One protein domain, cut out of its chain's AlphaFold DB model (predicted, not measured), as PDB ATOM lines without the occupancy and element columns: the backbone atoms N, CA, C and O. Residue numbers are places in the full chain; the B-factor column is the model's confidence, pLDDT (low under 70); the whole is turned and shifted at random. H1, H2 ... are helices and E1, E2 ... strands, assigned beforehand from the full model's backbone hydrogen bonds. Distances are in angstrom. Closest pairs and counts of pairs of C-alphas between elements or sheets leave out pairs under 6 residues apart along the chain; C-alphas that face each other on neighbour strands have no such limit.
ATOM      1  N   GLU A  38     123.516 147.247 101.110       86.56
ATOM      2  CA  GLU A  38     124.679 148.104 100.884       86.56
ATOM      3  C   GLU A  38     124.568 149.380 101.730       86.56
ATOM      4  O   GLU A  38     123.539 150.064 101.719       86.56
ATOM      5  N   SER A  39     125.637 149.721 102.446       85.81
ATOM      6  CA  SER A  39     125.727 150.947 103.239       85.81
ATOM      7  C   SER A  39     126.037 152.173 102.372       85.81
ATOM      8  O   SER A  39     126.707 152.082 101.341       85.81
ATOM      9  N   THR A  40     125.545 153.347 102.779       85.94
ATOM     10  CA  THR A  40     125.905 154.618 102.133       85.94
ATOM     11  C   THR A  40     127.360 154.995 102.433       85.94
ATOM     12  O   THR A  40     127.990 154.461 103.348       85.94
ATOM     13  N   SER A  41     127.876 156.014 101.741       79.31
ATOM     14  CA  SER A  41     129.171 156.653 102.040       79.31
ATOM     15  C   SER A  41     129.331 157.124 103.496       79.31
ATOM     16  O   SER A  41     130.459 157.316 103.946       79.31
ATOM     17  N   ARG A  42     128.229 157.288 104.247       78.44
ATOM     18  CA  ARG A  42     128.207 157.643 105.677       78.44
ATOM     19  C   ARG A  42     127.894 156.453 106.598       78.44
ATOM     20  O   ARG A  42     127.404 156.651 107.705       78.44
ATOM     21  N   SER A  43     128.122 155.213 106.159       77.50
ATOM     22  CA  SER A  43     127.802 153.970 106.899       77.50
ATOM     23  C   SER A  43     126.326 153.789 107.306       77.50
ATOM     24  O   SER A  43     126.002 152.945 108.133       77.50
ATOM     25  N   SER A  44     125.398 154.550 106.714       83.81
ATOM     26  CA  SER A  44     123.962 154.395 106.980       83.81
ATOM     27  C   SER A  44     123.358 153.289 106.114       83.81
ATOM     28  O   SER A  44     123.819 153.050 105.002       83.81
ATOM     29  N   ALA A  45     122.290 152.648 106.586       85.56
ATOM     30  CA  ALA A  45     121.482 151.732 105.776       85.56
ATOM     31  C   ALA A  45     120.488 152.462 104.860       85.56
ATOM     32  O   ALA A  45     120.050 151.916 103.850       85.56
ATOM     33  N   ILE A  46     120.098 153.681 105.243       88.06
ATOM     34  CA  ILE A  46     119.020 154.424 104.594       88.06
ATOM     35  C   ILE A  46     119.599 155.324 103.508       88.06
ATOM     36  O   ILE A  46     120.326 156.279 103.791       88.06
ATOM     37  N   TRP A  47     119.226 155.036 102.266       88.56
ATOM     38  CA  TRP A  47     119.550 155.835 101.094       88.56
ATOM     39  C   TRP A  47     118.437 156.849 100.860       88.56
ATOM     40  O   TRP A  47     117.279 156.473 100.698       88.56
ATOM     41  N   TYR A  48     118.774 158.136 100.826       89.25
ATOM     42  CA  TYR A  48     117.822 159.166 100.425       89.25
ATOM     43  C   TYR A  48     117.892 159.329  98.910       89.25
ATOM     44  O   TYR A  48     118.965 159.552  98.351       89.25
ATOM     45  N   CYS A  49     116.756 159.186  98.232       89.88
ATOM     46  CA  CYS A  49     116.696 159.201  96.777       89.88
ATOM     47  C   CYS A  49     115.589 160.122  96.268       89.88
ATOM     48  O   CYS A  49     114.461 160.118  96.765       89.88
ATOM     49  N   GLN A  50     115.912 160.869  95.219       89.94
ATOM     50  CA  GLN A  50     114.953 161.569  94.386       89.94
ATOM     51  C   GLN A  50     114.549 160.648  93.230       89.94
ATOM     52  O   GLN A  50     115.393 160.239  92.431       89.94
ATOM     53  N   LEU A  51     113.258 160.333  93.136       89.56
ATOM     54  CA  LEU A  51     112.703 159.544  92.036       89.56
ATOM     55  C   LEU A  51     112.237 160.466  90.901       89.56
ATOM     56  O   LEU A  51     111.749 161.575  91.142       89.56
ATOM     57  N   ASN A  52     112.376 159.985  89.669       87.94
ATOM     58  CA  ASN A  52     111.838 160.590  88.456       87.94
ATOM     59  C   ASN A  52     111.395 159.469  87.505       87.94
ATOM     60  O   ASN A  52     112.238 158.883  86.833       87.94
ATOM     61  N   ALA A  53     110.102 159.140  87.485       87.88
ATOM     62  CA  ALA A  53     109.557 158.097  86.616       87.88
ATOM     63  C   ALA A  53     109.269 158.621  85.203       87.88
ATOM     64  O   ALA A  53     108.789 159.748  85.042       87.88
ATOM     65  N   ASP A  54     109.450 157.770  84.193       82.50
ATOM     66  CA  ASP A  54     109.240 158.135  82.785       82.50
ATOM     67  C   ASP A  54     107.760 158.402  82.456       82.50
ATOM     68  O   ASP A  54     107.439 159.158  81.542       82.50
ATOM     69  N   ALA A  55     106.843 157.888  83.283       82.00
ATOM     70  CA  ALA A  55     105.410 158.197  83.257       82.00
ATOM     71  C   ALA A  55     105.056 159.632  83.729       82.00
ATOM     72  O   ALA A  55     103.898 159.925  84.022       82.00
ATOM     73  N   GLY A  56     106.042 160.525  83.875       79.88
ATOM     74  CA  GLY A  56     105.859 161.903  84.347       79.88
ATOM     75  C   GLY A  56     105.688 162.044  85.865       79.88
ATOM     76  O   GLY A  56     105.519 163.159  86.365       79.88
ATOM     77  N   TRP A  57     105.754 160.945  86.626       84.56
ATOM     78  CA  TRP A  57     105.699 160.993  88.086       84.56
ATOM     79  C   TRP A  57     107.061 161.389  88.668       84.56
ATOM     80  O   TRP A  57     107.954 160.566  88.877       84.56
ATOM     81  N   LYS A  58     107.197 162.687  88.949       84.50
ATOM     82  CA  LYS A  58     108.331 163.277  89.661       84.50
ATOM     83  C   LYS A  58     107.864 163.834  91.014       84.50
ATOM     84  O   LYS A  58     107.439 164.992  91.074       84.50
ATOM     85  N   PRO A  59     107.887 163.036  92.094       84.69
ATOM     86  CA  PRO A  59     107.565 163.534  93.430       84.69
ATOM     87  C   PRO A  59     108.548 164.637  93.855       84.69
ATOM     88  O   PRO A  59     109.706 164.633  93.444       84.69
ATOM     89  N   LYS A  60     108.093 165.594  94.672       79.06
ATOM     90  CA  LYS A  60     108.953 166.676  95.196       79.06
ATOM     91  C   LYS A  60     109.755 166.258  96.429       79.06
ATOM     92  O   LYS A  60     110.795 166.847  96.699       79.06
ATOM     93  N   ASP A  61     109.257 165.264  97.157       84.38
ATOM     94  CA  ASP A  61     109.855 164.780  98.394       84.38
ATOM     95  C   ASP A  61     110.902 163.690  98.130       84.38
ATOM     96  O   ASP A  61     110.787 162.890  97.196       84.38
ATOM     97  N   LYS A  62     111.929 163.658  98.987       86.31
ATOM     98  CA  LYS A  62     112.996 162.649  98.984       86.31
ATOM     99  C   LYS A  62     112.475 161.371  99.663       86.31
ATOM    100  O   LYS A  62     111.910 161.445 100.752       86.31
ATOM    101  N   PHE A  63     112.708 160.203  99.069       87.75
ATOM    102  CA  PHE A  63     112.304 158.909  99.636       87.75
ATOM    103  C   PHE A  63     113.461 158.236 100.370       87.75
ATOM    104  O   PHE A  63     114.609 158.340  99.948       87.75
ATOM    105  N   SER A  64     113.148 157.496 101.434       87.88
ATOM    106  CA  SER A  64     114.070 156.579 102.111       87.88
ATOM    107  C   SER A  64     113.993 155.187 101.476       87.88
ATOM    108  O   SER A  64     112.965 154.517 101.587       87.88
ATOM    109  N   LEU A  65     115.069 154.757 100.823       88.75
ATOM    110  CA  LEU A  65     115.219 153.449 100.185       88.75
ATOM    111  C   LEU A  65     116.275 152.612 100.921       88.75
ATOM    112  O   LEU A  65     117.182 153.142 101.564       88.75
ATOM    113  N   LEU A  66     116.176 151.291 100.775       88.12
ATOM    114  CA  LEU A  66     117.242 150.344 101.098       88.12
ATOM    115  C   LEU A  66     117.856 149.860  99.785       88.12
ATOM    116  O   LEU A  66     117.130 149.574  98.832       88.12
ATOM    117  N   ARG A  67     119.184 149.765  99.730       87.69
ATOM    118  CA  ARG A  67     119.907 149.246  98.569       87.69
ATOM    119  C   ARG A  67     120.373 147.831  98.877       87.69
ATOM    120  O   ARG A  67     121.011 147.613  99.897       87.69
ATOM    121  N   ILE A  68     120.017 146.879  98.025       88.19
ATOM    122  CA  ILE A  68     120.167 145.439  98.267       88.19
ATOM    123  C   ILE A  68     120.727 144.821  96.985       88.19
ATOM    124  O   ILE A  68     120.293 145.193  95.890       88.19
ATOM    125  N   LYS A  69     121.704 143.914  97.089       83.06
ATOM    126  CA  LYS A  69     122.267 143.252  95.902       83.06
ATOM    127  C   LYS A  69     121.266 142.237  95.339       83.06
ATOM    128  O   LYS A  69     120.705 141.470  96.118       83.06
ATOM    129  N   PRO A  70     121.064 142.171  94.007       79.81
ATOM    130  CA  PRO A  70     120.112 141.231  93.415       79.81
ATOM    131  C   PRO A  70     120.479 139.769  93.709       79.81
ATOM    132  O   PRO A  70     119.587 138.962  93.937       79.81
ATOM    133  N   GLU A  71     121.779 139.471  93.798       81.88
ATOM    134  CA  GLU A  71     122.357 138.166  94.158       81.88
ATOM    135  C   GLU A  71     121.941 137.653  95.549       81.88
ATOM    136  O   GLU A  71     122.112 136.475  95.830       81.88
ATOM    137  N   VAL A  72     121.423 138.523  96.428       80.12
ATOM    138  CA  VAL A  72     120.976 138.157  97.787       80.12
ATOM    139  C   VAL A  72     119.449 138.039  97.884       80.12
ATOM    140  O   VAL A  72     118.935 137.454  98.831       80.12
ATOM    141  N   ILE A  73     118.704 138.595  96.920       80.00
ATOM    142  CA  ILE A  73     117.230 138.527  96.891       80.00
ATOM    143  C   ILE A  73     116.749 137.363  96.019       80.00
ATOM    144  O   ILE A  73     115.726 136.754  96.322       80.00
ATOM    145  N   TRP A  74     117.453 137.086  94.918       83.75
ATOM    146  CA  TRP A  74     117.004 136.169  93.874       83.75
ATOM    147  C   TRP A  74     118.065 135.113  93.567       83.75
ATOM    148  O   TRP A  74     119.064 135.412  92.912       83.75
ATOM    149  N   ASP A  75     117.800 133.866  93.963       80.62
ATOM    150  CA  ASP A  75     118.616 132.705  93.578       80.62
ATOM    151  C   ASP A  75     118.591 132.463  92.056       80.62
ATOM    152  O   ASP A  75     119.588 132.041  91.468       80.62
ATOM    153  N   ASN A  76     117.464 132.765  91.389       81.94
ATOM    154  CA  ASN A  76     117.320 132.658  89.937       81.94
ATOM    155  C   ASN A  76     117.068 134.024  89.294       81.94
ATOM    156  O   ASN A  76     116.205 134.791  89.715       81.94
ATOM    157  N   ILE A  77     117.720 134.275  88.156       74.81
ATOM    158  CA  ILE A  77     117.546 135.522  87.394       74.81
ATOM    159  C   ILE A  77     116.116 135.737  86.857       74.81
ATOM    160  O   ILE A  77     115.747 136.870  86.559       74.81
ATOM    161  N   ASN A  78     115.313 134.670  86.758       81.19
ATOM    162  CA  ASN A  78     113.922 134.717  86.289       81.19
ATOM    163  C   ASN A  78     112.927 135.193  87.363       81.19
ATOM    164  O   ASN A  78     111.844 135.645  87.007       81.19
ATOM    165  N   ASP A  79     113.288 135.119  88.649       83.75
ATOM    166  CA  ASP A  79     112.443 135.593  89.758       83.75
ATOM    167  C   ASP A  79     112.553 137.120  89.955       83.75
ATOM    168  O   ASP A  79     111.819 137.728  90.741       83.75
ATOM    169  N   ARG A  80     113.476 137.759  89.225       84.25
ATOM    170  CA  ARG A  80     113.707 139.201  89.251       84.25
ATOM    171  C   ARG A  80     112.560 139.947  88.542       84.25
ATOM    172  O   ARG A  80     112.323 139.698  87.361       84.25
ATOM    173  N   PRO A  81     111.899 140.918  89.199       84.75
ATOM    174  CA  PRO A  81     110.875 141.744  88.569       84.75
ATOM    175  C   PRO A  81     111.469 142.699  87.523       84.75
ATOM    176  O   PRO A  81     112.675 142.972  87.506       84.75
ATOM    177  N   GLU A  82     110.599 143.245  86.672       85.19
ATOM    178  CA  GLU A  82     110.969 144.262  85.688       85.19
ATOM    179  C   GLU A  82     111.611 145.493  86.354       85.19
ATOM    180  O   GLU A  82     111.296 145.866  87.489       85.19
ATOM    181  N   LEU A  83     112.557 146.117  85.648       85.50
ATOM    182  CA  LEU A  83     113.249 147.307  86.131       85.50
ATOM    183  C   LEU A  83     112.293 148.499  86.249       85.50
ATOM    184  O   LEU A  83     111.396 148.691  85.434       85.50
ATOM    185  N   PHE A  84     112.542 149.354  87.241       84.69
ATOM    186  CA  PHE A  84     111.834 150.622  87.370       84.69
ATOM    187  C   PHE A  84     112.080 151.508  86.136       84.69
ATOM    188  O   PHE A  84     113.217 151.900  85.871       84.69
ATOM    189  N   ALA A  85     111.007 151.840  85.412       84.94
ATOM    190  CA  ALA A  85     111.020 152.749  84.265       84.94
ATOM    191  C   ALA A  85     111.174 154.215  84.720       84.94
ATOM    192  O   ALA A  85     110.201 154.968  84.861       84.94
ATOM    193  N   GLY A  86     112.415 154.587  85.029       85.94
ATOM    194  CA  GLY A  86     112.802 155.946  85.375       85.94
ATOM    195  C   GLY A  86     114.179 156.040  86.024       85.94
ATOM    196  O   GLY A  86     114.906 155.059  86.179       85.94
ATOM    197  N   THR A  87     114.519 157.246  86.469       87.06
ATOM    198  CA  THR A  87     115.803 157.560  87.105       87.06
ATOM    199  C   THR A  87     115.651 157.664  88.619       87.06
ATOM    200  O   THR A  87     114.782 158.379  89.126       87.06
ATOM    201  N   ILE A  88     116.546 156.997  89.349       89.25
ATOM    202  CA  ILE A  88     116.698 157.125  90.802       89.25
ATOM    203  C   ILE A  88     118.023 157.844  91.069       89.25
ATOM    204  O   ILE A  88     119.093 157.288  90.828       89.25
ATOM    205  N   SER A  89     117.954 159.074  91.574       89.06
ATOM    206  CA  SER A  89     119.136 159.856  91.948       89.06
ATOM    207  C   SER A  89     119.325 159.818  93.458       89.06
ATOM    208  O   SER A  89     118.470 160.305  94.196       89.06
ATOM    209  N   VAL A  90     120.447 159.271  93.930       88.62
ATOM    210  CA  VAL A  90     120.826 159.361  95.348       88.62
ATOM    211  C   VAL A  90     121.129 160.821  95.682       88.62
ATOM    212  O   VAL A  90     121.859 161.491  94.953       88.62
ATOM    213  N   VAL A  91     120.559 161.312  96.777       87.62
ATOM    214  CA  VAL A  91     120.737 162.673  97.288       87.62
ATOM    215  C   VAL A  91     121.127 162.609  98.757       87.62
ATOM    216  O   VAL A  91     120.657 161.747  99.497       87.62
ATOM    217  N   GLU A  92     121.971 163.528  99.213       78.56
ATOM    218  CA  GLU A  92     122.292 163.594 100.635       78.56
ATOM    219  C   GLU A  92     121.107 164.156 101.441       78.56
ATOM    220  O   GLU A  92     120.325 165.002 100.976       78.56
ATOM    221  N   LYS A  93     120.958 163.663 102.676       73.38
ATOM    222  CA  LYS A  93     120.009 164.221 103.637       73.38
ATOM    223  C   LYS A  93     120.596 165.511 104.202       73.38
ATOM    224  O   LYS A  93     121.398 165.486 105.131       73.38
ATOM    225  N   GLU A  94     120.176 166.636 103.643       61.66
ATOM    226  CA  GLU A  94     120.415 167.946 104.242       61.66
ATOM    227  C   GLU A  94     119.710 168.007 105.602       61.66
ATOM    228  O   GLU A  94     118.483 167.998 105.667       61.66
ATOM    229  N   ASN A  95     120.513 168.078 106.663       53.78
ATOM    230  CA  ASN A  95     120.115 168.156 108.069       53.78
ATOM    231  C   ASN A  95     119.340 166.938 108.605       53.78
ATOM    232  O   ASN A  95     118.120 166.845 108.535       53.78
TER     233      ASN A  95
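AT A GLANCE: This is residues 38 to 95 of the 157 residues of the protein "Integrating conjugative element relaxase, PFGI-1 class" of Avibacterium gallinarum (UniProt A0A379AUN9). With little regular structure, this is a small antiparallel sheet, order E2, E1, E3, with a wide open loop that leaves E2, passes through the short helix H1 and returns to E3; residues 72 to 79 stick out. The printed part has 58 residues, 19 of them in named elements, mixed helix and strand, in the order E1, E2, H1, E3. It is loose, with a radius of gyration of the C-alphas of 13.4 A, and flat, spanning 39 by 33 by 12 A.

HOW THE PARTS SIT: Inner strand E1, residues 47 to 53, is antiparallel to edge strand E3, residues 86 to 90, at 157 degrees; N 50 and O 89, 2.8 A apart, are within hydrogen-bond range. E1 forms a hairpin with edge strand E2, residues 63 to 65, at 115 degrees; N 65 and O 47 are within hydrogen-bond range at 2.8 A. H1, residues 70 to 73, is not on the sheet and too short for an O i to N i+4 pair; its one O i to N i+3 pair is within range. E2, H1 and E3 form a split strand-helix-strand unit, two strands of one sheet that are not neighbours, with a helix between them along the chain and E1 between them in the sheet; its crossover is right-handed.

IN THESE COORDINATES: E1 begins at C-alpha 47 (119.550, 155.835, 101.094) and measures 17.7 A, E2 6.2 A, H1 5.3 A; E3, 13.2 A, ends at C-alpha 90 (120.826, 159.361, 95.348).

THE WHOLE: The C-alphas farthest apart, of Asn 78 and Asn 95, are 40.4 A apart. The printed part has no cut; the link from H1 to E3 is long, and pLDDT is under 70 at residues 94 to 95.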